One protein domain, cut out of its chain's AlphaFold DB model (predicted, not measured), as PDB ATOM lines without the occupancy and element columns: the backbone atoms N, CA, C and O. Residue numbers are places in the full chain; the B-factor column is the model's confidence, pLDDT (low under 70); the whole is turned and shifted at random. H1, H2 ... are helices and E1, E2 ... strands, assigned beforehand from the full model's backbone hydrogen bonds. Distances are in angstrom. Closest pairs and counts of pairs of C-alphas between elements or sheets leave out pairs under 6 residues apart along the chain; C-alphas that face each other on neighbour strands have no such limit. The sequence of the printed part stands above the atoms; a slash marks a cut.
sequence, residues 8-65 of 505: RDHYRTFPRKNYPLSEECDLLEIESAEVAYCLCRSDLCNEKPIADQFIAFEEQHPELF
ATOM      1  N   ARG A   8      12.736   3.766 141.426       73.31
ATOM      2  CA  ARG A   8      12.546   2.506 140.697       73.31
ATOM      3  C   ARG A   8      13.148   1.301 141.422       73.31
ATOM      4  O   ARG A   8      12.601   0.207 141.296       73.31
ATOM      5  N   ASP A   9      14.257   1.484 142.129       73.06
ATOM      6  CA  ASP A   9      14.935   0.414 142.863       73.06
ATOM      7  C   ASP A   9      14.349   0.230 144.266       73.06
ATOM      8  O   ASP A   9      14.203  -0.908 144.704       73.06
ATOM      9  N   HIS A  10      13.859   1.299 144.903       72.25
ATOM     10  CA  HIS A  10      13.035   1.192 146.109       72.25
ATOM     11  C   HIS A  10      11.832   0.262 145.861       72.25
ATOM     12  O   HIS A  10      11.696  -0.754 146.537       72.25
ATOM     13  N   TYR A  11      11.039   0.498 144.811       66.06
ATOM     14  CA  TYR A  11       9.890  -0.360 144.470       66.06
ATOM     15  C   TYR A  11      10.239  -1.767 143.935       66.06
ATOM     16  O   TYR A  11       9.335  -2.512 143.552       66.06
ATOM     17  N   ARG A  12      11.524  -2.143 143.857       69.88
ATOM     18  CA  ARG A  12      11.954  -3.533 143.610       69.88
ATOM     19  C   ARG A  12      12.197  -4.301 144.905       69.88
ATOM     20  O   ARG A  12      12.019  -5.514 144.913       69.88
ATOM     21  N   THR A  13      12.607  -3.597 145.955       63.50
ATOM     22  CA  THR A  13      12.936  -4.158 147.270       63.50
ATOM     23  C   THR A  13      11.759  -4.051 148.242       63.50
ATOM     24  O   THR A  13      11.599  -4.906 149.106       63.50
ATOM     25  N   PHE A  14      10.915  -3.027 148.085       65.50
ATOM     26  CA  PHE A  14       9.904  -2.636 149.062       65.50
ATOM     27  C   PHE A  14       8.484  -2.594 148.459       65.50
ATOM     28  O   PHE A  14       8.323  -2.223 147.289       65.50
ATOM     29  N   PRO A  15       7.433  -2.966 149.223       61.34
ATOM     30  CA  PRO A  15       6.055  -2.950 148.735       61.34
ATOM     31  C   PRO A  15       5.586  -1.543 148.353       61.34
ATOM     32  O   PRO A  15       5.821  -0.578 149.073       61.34
ATOM     33  N   ARG A  16       4.833  -1.424 147.253       57.75
ATOM     34  CA  ARG A  16       4.171  -0.162 146.894       57.75
ATOM     35  C   ARG A  16       3.089   0.192 147.914       57.75
ATOM     36  O   ARG A  16       2.069  -0.489 147.985       57.75
ATOM     37  N   LYS A  17       3.303   1.281 148.651       57.53
ATOM     38  CA  LYS A  17       2.299   1.936 149.501       57.53
ATOM     39  C   LYS A  17       1.497   2.966 148.685       57.53
ATOM     40  O   LYS A  17       1.946   3.432 147.640       57.53
ATOM     41  N   ASN A  18       0.306   3.330 149.163       52.12
ATOM     42  CA  ASN A  18      -0.647   4.185 148.430       52.12
ATOM     43  C   ASN A  18      -0.480   5.700 148.698       52.12
ATOM     44  O   ASN A  18      -1.353   6.486 148.333       52.12
ATOM     45  N   TYR A  19       0.607   6.111 149.353       51.19
ATOM     46  CA  TYR A  19       0.892   7.487 149.772       51.19
ATOM     47  C   TYR A  19       2.276   7.945 149.259       51.19
ATOM     48  O   TYR A  19       3.108   7.104 148.913       51.19
ATOM     49  N   PRO A  20       2.538   9.261 149.123       53.66
ATOM     50  CA  PRO A  20       3.745   9.754 148.457       53.66
ATOM     51  C   PRO A  20       5.037   9.544 149.270       53.66
ATOM     52  O   PRO A  20       5.133   9.969 150.416       53.66
ATOM     53  N   LEU A  21       6.064   8.993 148.606       54.72
ATOM     54  CA  LEU A  21       7.427   8.687 149.100       54.72
ATOM     55  C   LEU A  21       8.286   9.900 149.557       54.72
ATOM     56  O   LEU A  21       9.492   9.929 149.307       54.72
ATOM     57  N   SER A  22       7.719  10.999 150.052       56.56
ATOM     58  CA  SER A  22       8.522  12.202 150.359       56.56
ATOM     59  C   SER A  22       9.524  11.938 151.482       56.56
ATOM     60  O   SER A  22      10.720  12.151 151.276       56.56
ATOM     61  N   GLU A  23       9.023  11.466 152.625       65.00
ATOM     62  CA  GLU A  23       9.769  11.119 153.837       65.00
ATOM     63  C   GLU A  23       8.974   9.989 154.535       65.00
ATOM     64  O   GLU A  23       7.789  10.161 154.808       65.00
ATOM     65  N   GLU A  24       9.568   8.808 154.733       73.31
ATOM     66  CA  GLU A  24       8.922   7.620 155.339       73.31
ATOM     67  C   GLU A  24       9.941   6.915 156.234       73.31
ATOM     68  O   GLU A  24      11.044   6.652 155.766       73.31
ATOM     69  N   CYS A  25       9.588   6.571 157.474       80.12
ATOM     70  CA  CYS A  25      10.318   5.585 158.275       80.12
ATOM     71  C   CYS A  25       9.371   4.428 158.609       80.12
ATOM     72  O   CYS A  25       8.268   4.666 159.097       80.12
ATOM     73  N   ASP A  26       9.779   3.189 158.332       74.50
ATOM     74  CA  ASP A  26       8.920   2.008 158.485       74.50
ATOM     75  C   ASP A  26       9.730   0.760 158.890       74.50
ATOM     76  O   ASP A  26      10.944   0.669 158.668       74.50
ATOM     77  N   LEU A  27       9.045  -0.196 159.519       74.06
ATOM     78  CA  LEU A  27       9.587  -1.464 160.007       74.06
ATOM     79  C   LEU A  27       9.043  -2.604 159.146       74.06
ATOM     80  O   LEU A  27       7.837  -2.832 159.085       74.06
ATOM     81  N   LEU A  28       9.935  -3.342 158.488       71.44
ATOM     82  CA  LEU A  28       9.561  -4.463 157.627       71.44
ATOM     83  C   LEU A  28      10.071  -5.779 158.188       71.44
ATOM     84  O   LEU A  28      11.269  -5.941 158.395       71.44
ATOM     85  N   GLU A  29       9.176  -6.746 158.350       67.88
ATOM     86  CA  GLU A  29       9.568  -8.122 158.630       67.88
ATOM     87  C   GLU A  29       9.994  -8.810 157.323       67.88
ATOM     88  O   GLU A  29       9.175  -9.091 156.445       67.88
ATOM     89  N   ILE A  30      11.295  -9.065 157.179       64.88
ATOM     90  CA  ILE A  30      11.881  -9.783 156.042       64.88
ATOM     91  C   ILE A  30      12.499 -11.071 156.584       64.88
ATOM     92  O   ILE A  30      13.408 -11.034 157.406       64.88
ATOM     93  N   GLU A  31      11.980 -12.220 156.140       59.38
ATOM     94  CA  GLU A  31      12.460 -13.561 156.524       59.38
ATOM     95  C   GLU A  31      12.579 -13.784 158.052       59.38
ATOM     96  O   GLU A  31      13.456 -14.505 158.529       59.38
ATOM     97  N   SER A  32      11.630 -13.242 158.829       64.06
ATOM     98  CA  SER A  32      11.580 -13.270 160.312       64.06
ATOM     99  C   SER A  32      12.600 -12.361 161.026       64.06
ATOM    100  O   SER A  32      12.927 -12.584 162.194       64.06
ATOM    101  N   ALA A  33      13.100 -11.321 160.351       52.16
ATOM    102  CA  ALA A  33      13.879 -10.242 160.955       52.16
ATOM    103  C   ALA A  33      13.227  -8.873 160.689       52.16
ATOM    104  O   ALA A  33      12.871  -8.564 159.553       52.16
ATOM    105  N   GLU A  34      13.110  -8.038 161.723       74.06
ATOM    106  CA  GLU A  34      12.621  -6.660 161.595       74.06
ATOM    107  C   GLU A  34      13.722  -5.737 161.046       74.06
ATOM    108  O   GLU A  34      14.802  -5.594 161.626       74.06
ATOM    109  N   VAL A  35      13.439  -5.087 159.919       77.50
ATOM    110  CA  VAL A  35      14.327  -4.151 159.229       77.50
ATOM    111  C   VAL A  35      13.729  -2.751 159.293       77.50
ATOM    112  O   VAL A  35      12.745  -2.448 158.620       77.50
ATOM    113  N   ALA A  36      14.359  -1.881 160.080       82.38
ATOM    114  CA  ALA A  36      14.063  -0.454 160.120       82.38
ATOM    115  C   ALA A  36      14.725   0.264 158.934       82.38
ATOM    116  O   ALA A  36      15.951   0.213 158.786       82.38
ATOM    117  N   TYR A  37      13.941   0.975 158.125       85.31
ATOM    118  CA  TYR A  37      14.459   1.853 157.075       85.31
ATOM    119  C   TYR A  37      13.803   3.231 157.138       85.31
ATOM    120  O   TYR A  37      12.680   3.369 157.616       85.31
ATOM    121  N   CYS A  38      14.517   4.241 156.640       85.75
ATOM    122  CA  CYS A  38      13.970   5.568 156.389       85.75
ATOM    123  C   CYS A  38      14.327   6.013 154.966       85.75
ATOM    124  O   CYS A  38      15.461   5.831 154.513       85.75
ATOM    125  N   LEU A  39      13.363   6.616 154.278       84.69
ATOM    126  CA  LEU A  39      13.515   7.324 153.014       84.69
ATOM    127  C   LEU A  39      13.352   8.816 153.242       84.69
ATOM    128  O   LEU A  39      12.521   9.254 154.033       84.69
ATOM    129  N   CYS A  40      14.096   9.596 152.473       82.44
ATOM    130  CA  CYS A  40      13.980  11.040 152.446       82.44
ATOM    131  C   CYS A  40      14.531  11.566 151.111       82.44
ATOM    132  O   CYS A  40      15.383  10.928 150.485       82.44
ATOM    133  N   ARG A  41      14.008  12.704 150.640       79.19
ATOM    134  CA  ARG A  41      14.326  13.270 149.311       79.19
ATOM    135  C   ARG A  41      15.173  14.551 149.333       79.19
ATOM    136  O   ARG A  41      15.493  15.073 148.269       79.19
ATOM    137  N   SER A  42      15.507  15.077 150.509       78.44
ATOM    138  CA  SER A  42      16.319  16.289 150.678       78.44
ATOM    139  C   SER A  42      17.825  15.975 150.741       78.44
ATOM    140  O   SER A  42      18.231  14.880 151.128       78.44
ATOM    141  N   ASP A  43      18.681  16.923 150.345       78.88
ATOM    142  CA  ASP A  43      20.137  16.714 150.350       78.88
ATOM    143  C   ASP A  43      20.647  16.385 151.763       78.88
ATOM    144  O   ASP A  43      20.357  17.101 152.720       78.88
ATOM    145  N   LEU A  44      21.427  15.301 151.886       79.81
ATOM    146  CA  LEU A  44      21.995  14.800 153.151       79.81
ATOM    147  C   LEU A  44      20.958  14.497 154.253       79.81
ATOM    148  O   LEU A  44      21.313  14.379 155.423       79.81
ATOM    149  N   CYS A  45      19.687  14.300 153.905       78.50
ATOM    150  CA  CYS A  45      18.610  14.017 154.858       78.50
ATOM    151  C   CYS A  45      18.866  12.792 155.761       78.50
ATOM    152  O   CYS A  45      18.427  12.747 156.911       78.50
ATOM    153  N   ASN A  46      19.655  11.830 155.274       84.62
ATOM    154  CA  ASN A  46      20.086  10.650 156.013       84.62
ATOM    155  C   ASN A  46      21.339  10.883 156.893       84.62
ATOM    156  O   ASN A  46      21.908   9.910 157.387       84.62
ATOM    157  N   GLU A  47      21.797  12.124 157.125       84.12
ATOM    158  CA  GLU A  47      22.961  12.456 157.977       84.12
ATOM    159  C   GLU A  47      22.812  11.909 159.408       84.12
ATOM    160  O   GLU A  47      23.764  11.370 159.977       84.12
ATOM    161  N   LYS A  48      21.603  11.958 159.971       84.69
ATOM    162  CA  LYS A  48      21.318  11.464 161.325       84.69
ATOM    163  C   LYS A  48      21.465   9.930 161.451       84.69
ATOM    164  O   LYS A  48      21.318   9.211 160.457       84.69
ATOM    165  N   PRO A  49      21.738   9.385 162.651       87.31
ATOM    166  CA  PRO A  49      21.535   7.966 162.965       87.31
ATOM    167  C   PRO A  49      20.099   7.506 162.669       87.31
ATOM    168  O   PRO A  49      19.174   8.308 162.747       87.31
ATOM    169  N   ILE A  50      19.890   6.216 162.377       85.81
ATOM    170  CA  ILE A  50      18.550   5.693 162.034       85.81
ATOM    171  C   ILE A  50      17.534   5.892 163.173       85.81
ATOM    172  O   ILE A  50      16.405   6.285 162.913       85.81
ATOM    173  N   ALA A  51      17.952   5.736 164.435       84.19
ATOM    174  CA  ALA A  51      17.101   5.995 165.599       84.19
ATOM    175  C   ALA A  51      16.634   7.464 165.671       84.19
ATOM    176  O   ALA A  51      15.460   7.727 165.898       84.19
ATOM    177  N   ASP A  52      17.526   8.420 165.397       84.19
ATOM    178  CA  ASP A  52      17.200   9.853 165.387       84.19
ATOM    179  C   ASP A  52      16.321  10.252 164.185       84.19
ATOM    180  O   ASP A  52      15.652  11.286 164.230       84.19
ATOM    181  N   GLN A  53      16.340   9.467 163.098       83.50
ATOM    182  CA  GLN A  53      15.417   9.624 161.968       83.50
ATOM    183  C   GLN A  53      14.021   9.101 162.330       83.50
ATOM    184  O   GLN A  53      13.050   9.814 162.102       83.50
ATOM    185  N   PHE A  54      13.927   7.935 162.981       84.38
ATOM    186  CA  PHE A  54      12.663   7.404 163.510       84.38
ATOM    187  C   PHE A  54      12.023   8.346 164.533       84.38
ATOM    188  O   PHE A  54      10.870   8.714 164.360       84.38
ATOM    189  N   ILE A  55      12.777   8.840 165.522       82.19
ATOM    190  CA  ILE A  55      12.266   9.815 166.505       82.19
ATOM    191  C   ILE A  55      11.750  11.082 165.804       82.19
ATOM    192  O   ILE A  55      10.670  11.572 166.117       82.19
ATOM    193  N   ALA A  56      12.488  11.603 164.816       81.31
ATOM    194  CA  ALA A  56      12.053  12.775 164.058       81.31
ATOM    195  C   ALA A  56      10.828  12.504 163.161       81.31
ATOM    196  O   ALA A  56      10.110  13.443 162.827       81.31
ATOM    197  N   PHE A  57      10.593  11.255 162.756       82.31
ATOM    198  CA  PHE A  57       9.404  10.835 162.016       82.31
ATOM    199  C   PHE A  57       8.199  10.663 162.954       82.31
ATOM    200  O   PHE A  57       7.138  11.210 162.672       82.31
ATOM    201  N   GLU A  58       8.374  10.019 164.112       78.94
ATOM    202  CA  GLU A  58       7.364   9.898 165.176       78.94
ATOM    203  C   GLU A  58       6.894  11.274 165.689       78.94
ATOM    204  O   GLU A  58       5.696  11.496 165.854       78.94
ATOM    205  N   GLU A  59       7.813  12.231 165.878       81.19
ATOM    206  CA  GLU A  59       7.486  13.620 166.253       81.19
ATOM    207  C   GLU A  59       6.664  14.365 165.183       81.19
ATOM    208  O   GLU A  59       5.927  15.297 165.515       81.19
ATOM    209  N   GLN A  60       6.792  13.981 163.909       75.06
ATOM    210  CA  GLN A  60       6.063  14.578 162.783       75.06
ATOM    211  C   GLN A  60       4.752  13.851 162.460       75.06
ATOM    212  O   GLN A  60       3.841  14.486 161.928       75.06
ATOM    213  N   HIS A  61       4.643  12.571 162.827       74.19
ATOM    214  CA  HIS A  61       3.492  11.700 162.582       74.19
ATOM    215  C   HIS A  61       2.928  11.058 163.866       74.19
ATOM    216  O   HIS A  61       2.786   9.829 163.936       74.19
ATOM    217  N   PRO A  62       2.568  11.844 164.901       70.94
ATOM    218  CA  PRO A  62       2.008  11.305 166.142       70.94
ATOM    219  C   PRO A  62       0.695  10.529 165.924       70.94
ATOM    220  O   PRO A  62       0.333   9.693 166.750       70.94
ATOM    221  N   GLU A  63      -0.009  10.755 164.812       68.69
ATOM    222  CA  GLU A  63      -1.195   9.998 164.398       68.69
ATOM    223  C   GLU A  63      -0.929   8.522 164.056       68.69
ATOM    224  O   GLU A  63      -1.869   7.727 164.083       68.69
ATOM    225  N   LEU A  64       0.319   8.142 163.756       63.81
ATOM    226  CA  LEU A  64       0.704   6.754 163.462       63.81
ATOM    227  C   LEU A  64       1.123   5.964 164.716       63.81
ATOM    228  O   LEU A  64       1.103   4.734 164.688       63.81
ATOM    229  N   PHE A  65       1.488   6.656 165.801       65.50
ATOM    230  CA  PHE A  65       2.144   6.060 166.979       65.50
ATOM    231  C   PHE A  65       1.480   6.411 168.322       65.50
ATOM    232  O   PHE A  65       1.981   6.030 169.379       65.50
TER     233      PHE A  65
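This is residues 8 to 65 of the 505 residues of an uncharacterized protein of Toxocara canis (UniProt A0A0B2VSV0). What shape do the parts make? A long two-stranded hairpin, E1 and E2, has the helix H2 packed across one of its faces, near the end where E1 begins and E2 ends; H3 follows beyond H2, and H1 lies off the other face. What is printed? There are 58 residues with three named helices and two named strands, in the order H1, E1, E2, H2, H3, of mixed class, and the sheet E1 - E2 is antiparallel. How compact is it? It is only just compact, close to loose, with a radius of gyration of the C-alphas of 11.9 A and spans of 27 by 24 by 22 A.

How do the strands pair? E1, residues 23 to 30, and E2, residues 33 to 40, form a hairpin, antiparallel at 162 degrees; N 26 and O 37 are 3.0 A apart and N 35 and O 28 2.8 A, within hydrogen-bond range. Where are the helices? H2, residues 50 to 58, has its closest C-alphas to E1 at Cys 25 and Phe 54, 6.0 A, and to E2 at Cys 38 and Gln 53, 7.0 A. H3, residues 62 to 65, is close to H2 but not clearly touching, the closest C-alphas being those of Glu 58 and Phe 65, 6.7 A. H1, residues 8 to 13, is apart from E2, H2 and H3. Do the helix backbones pair? Every O i to N i+4 pair is within hydrogen-bond range in H2, and 1 of 2 in H1; H3 is too short for such a pair.

Where do the strands run? E1 starts at C-alpha 23 (9.769, 11.119, 153.837) and is 21.1 A long; E2 is 22.9 A. Where do the helices stand? H1 begins at C-alpha 8 (12.546, 2.506, 140.697), H2 is 12.4 A long, and H3 ends at C-alpha 65 (2.144, 6.060, 166.979).

How far does it reach? The two C-alphas farthest apart, those of Ser 32 and Asp 43, are 32.7 A apart. Is it continuous? The printed part has no cut, and no link is long. Where is confidence low? The pLDDT is under 70 at residues 11 to 23, 29 to 33 and 63 to 65.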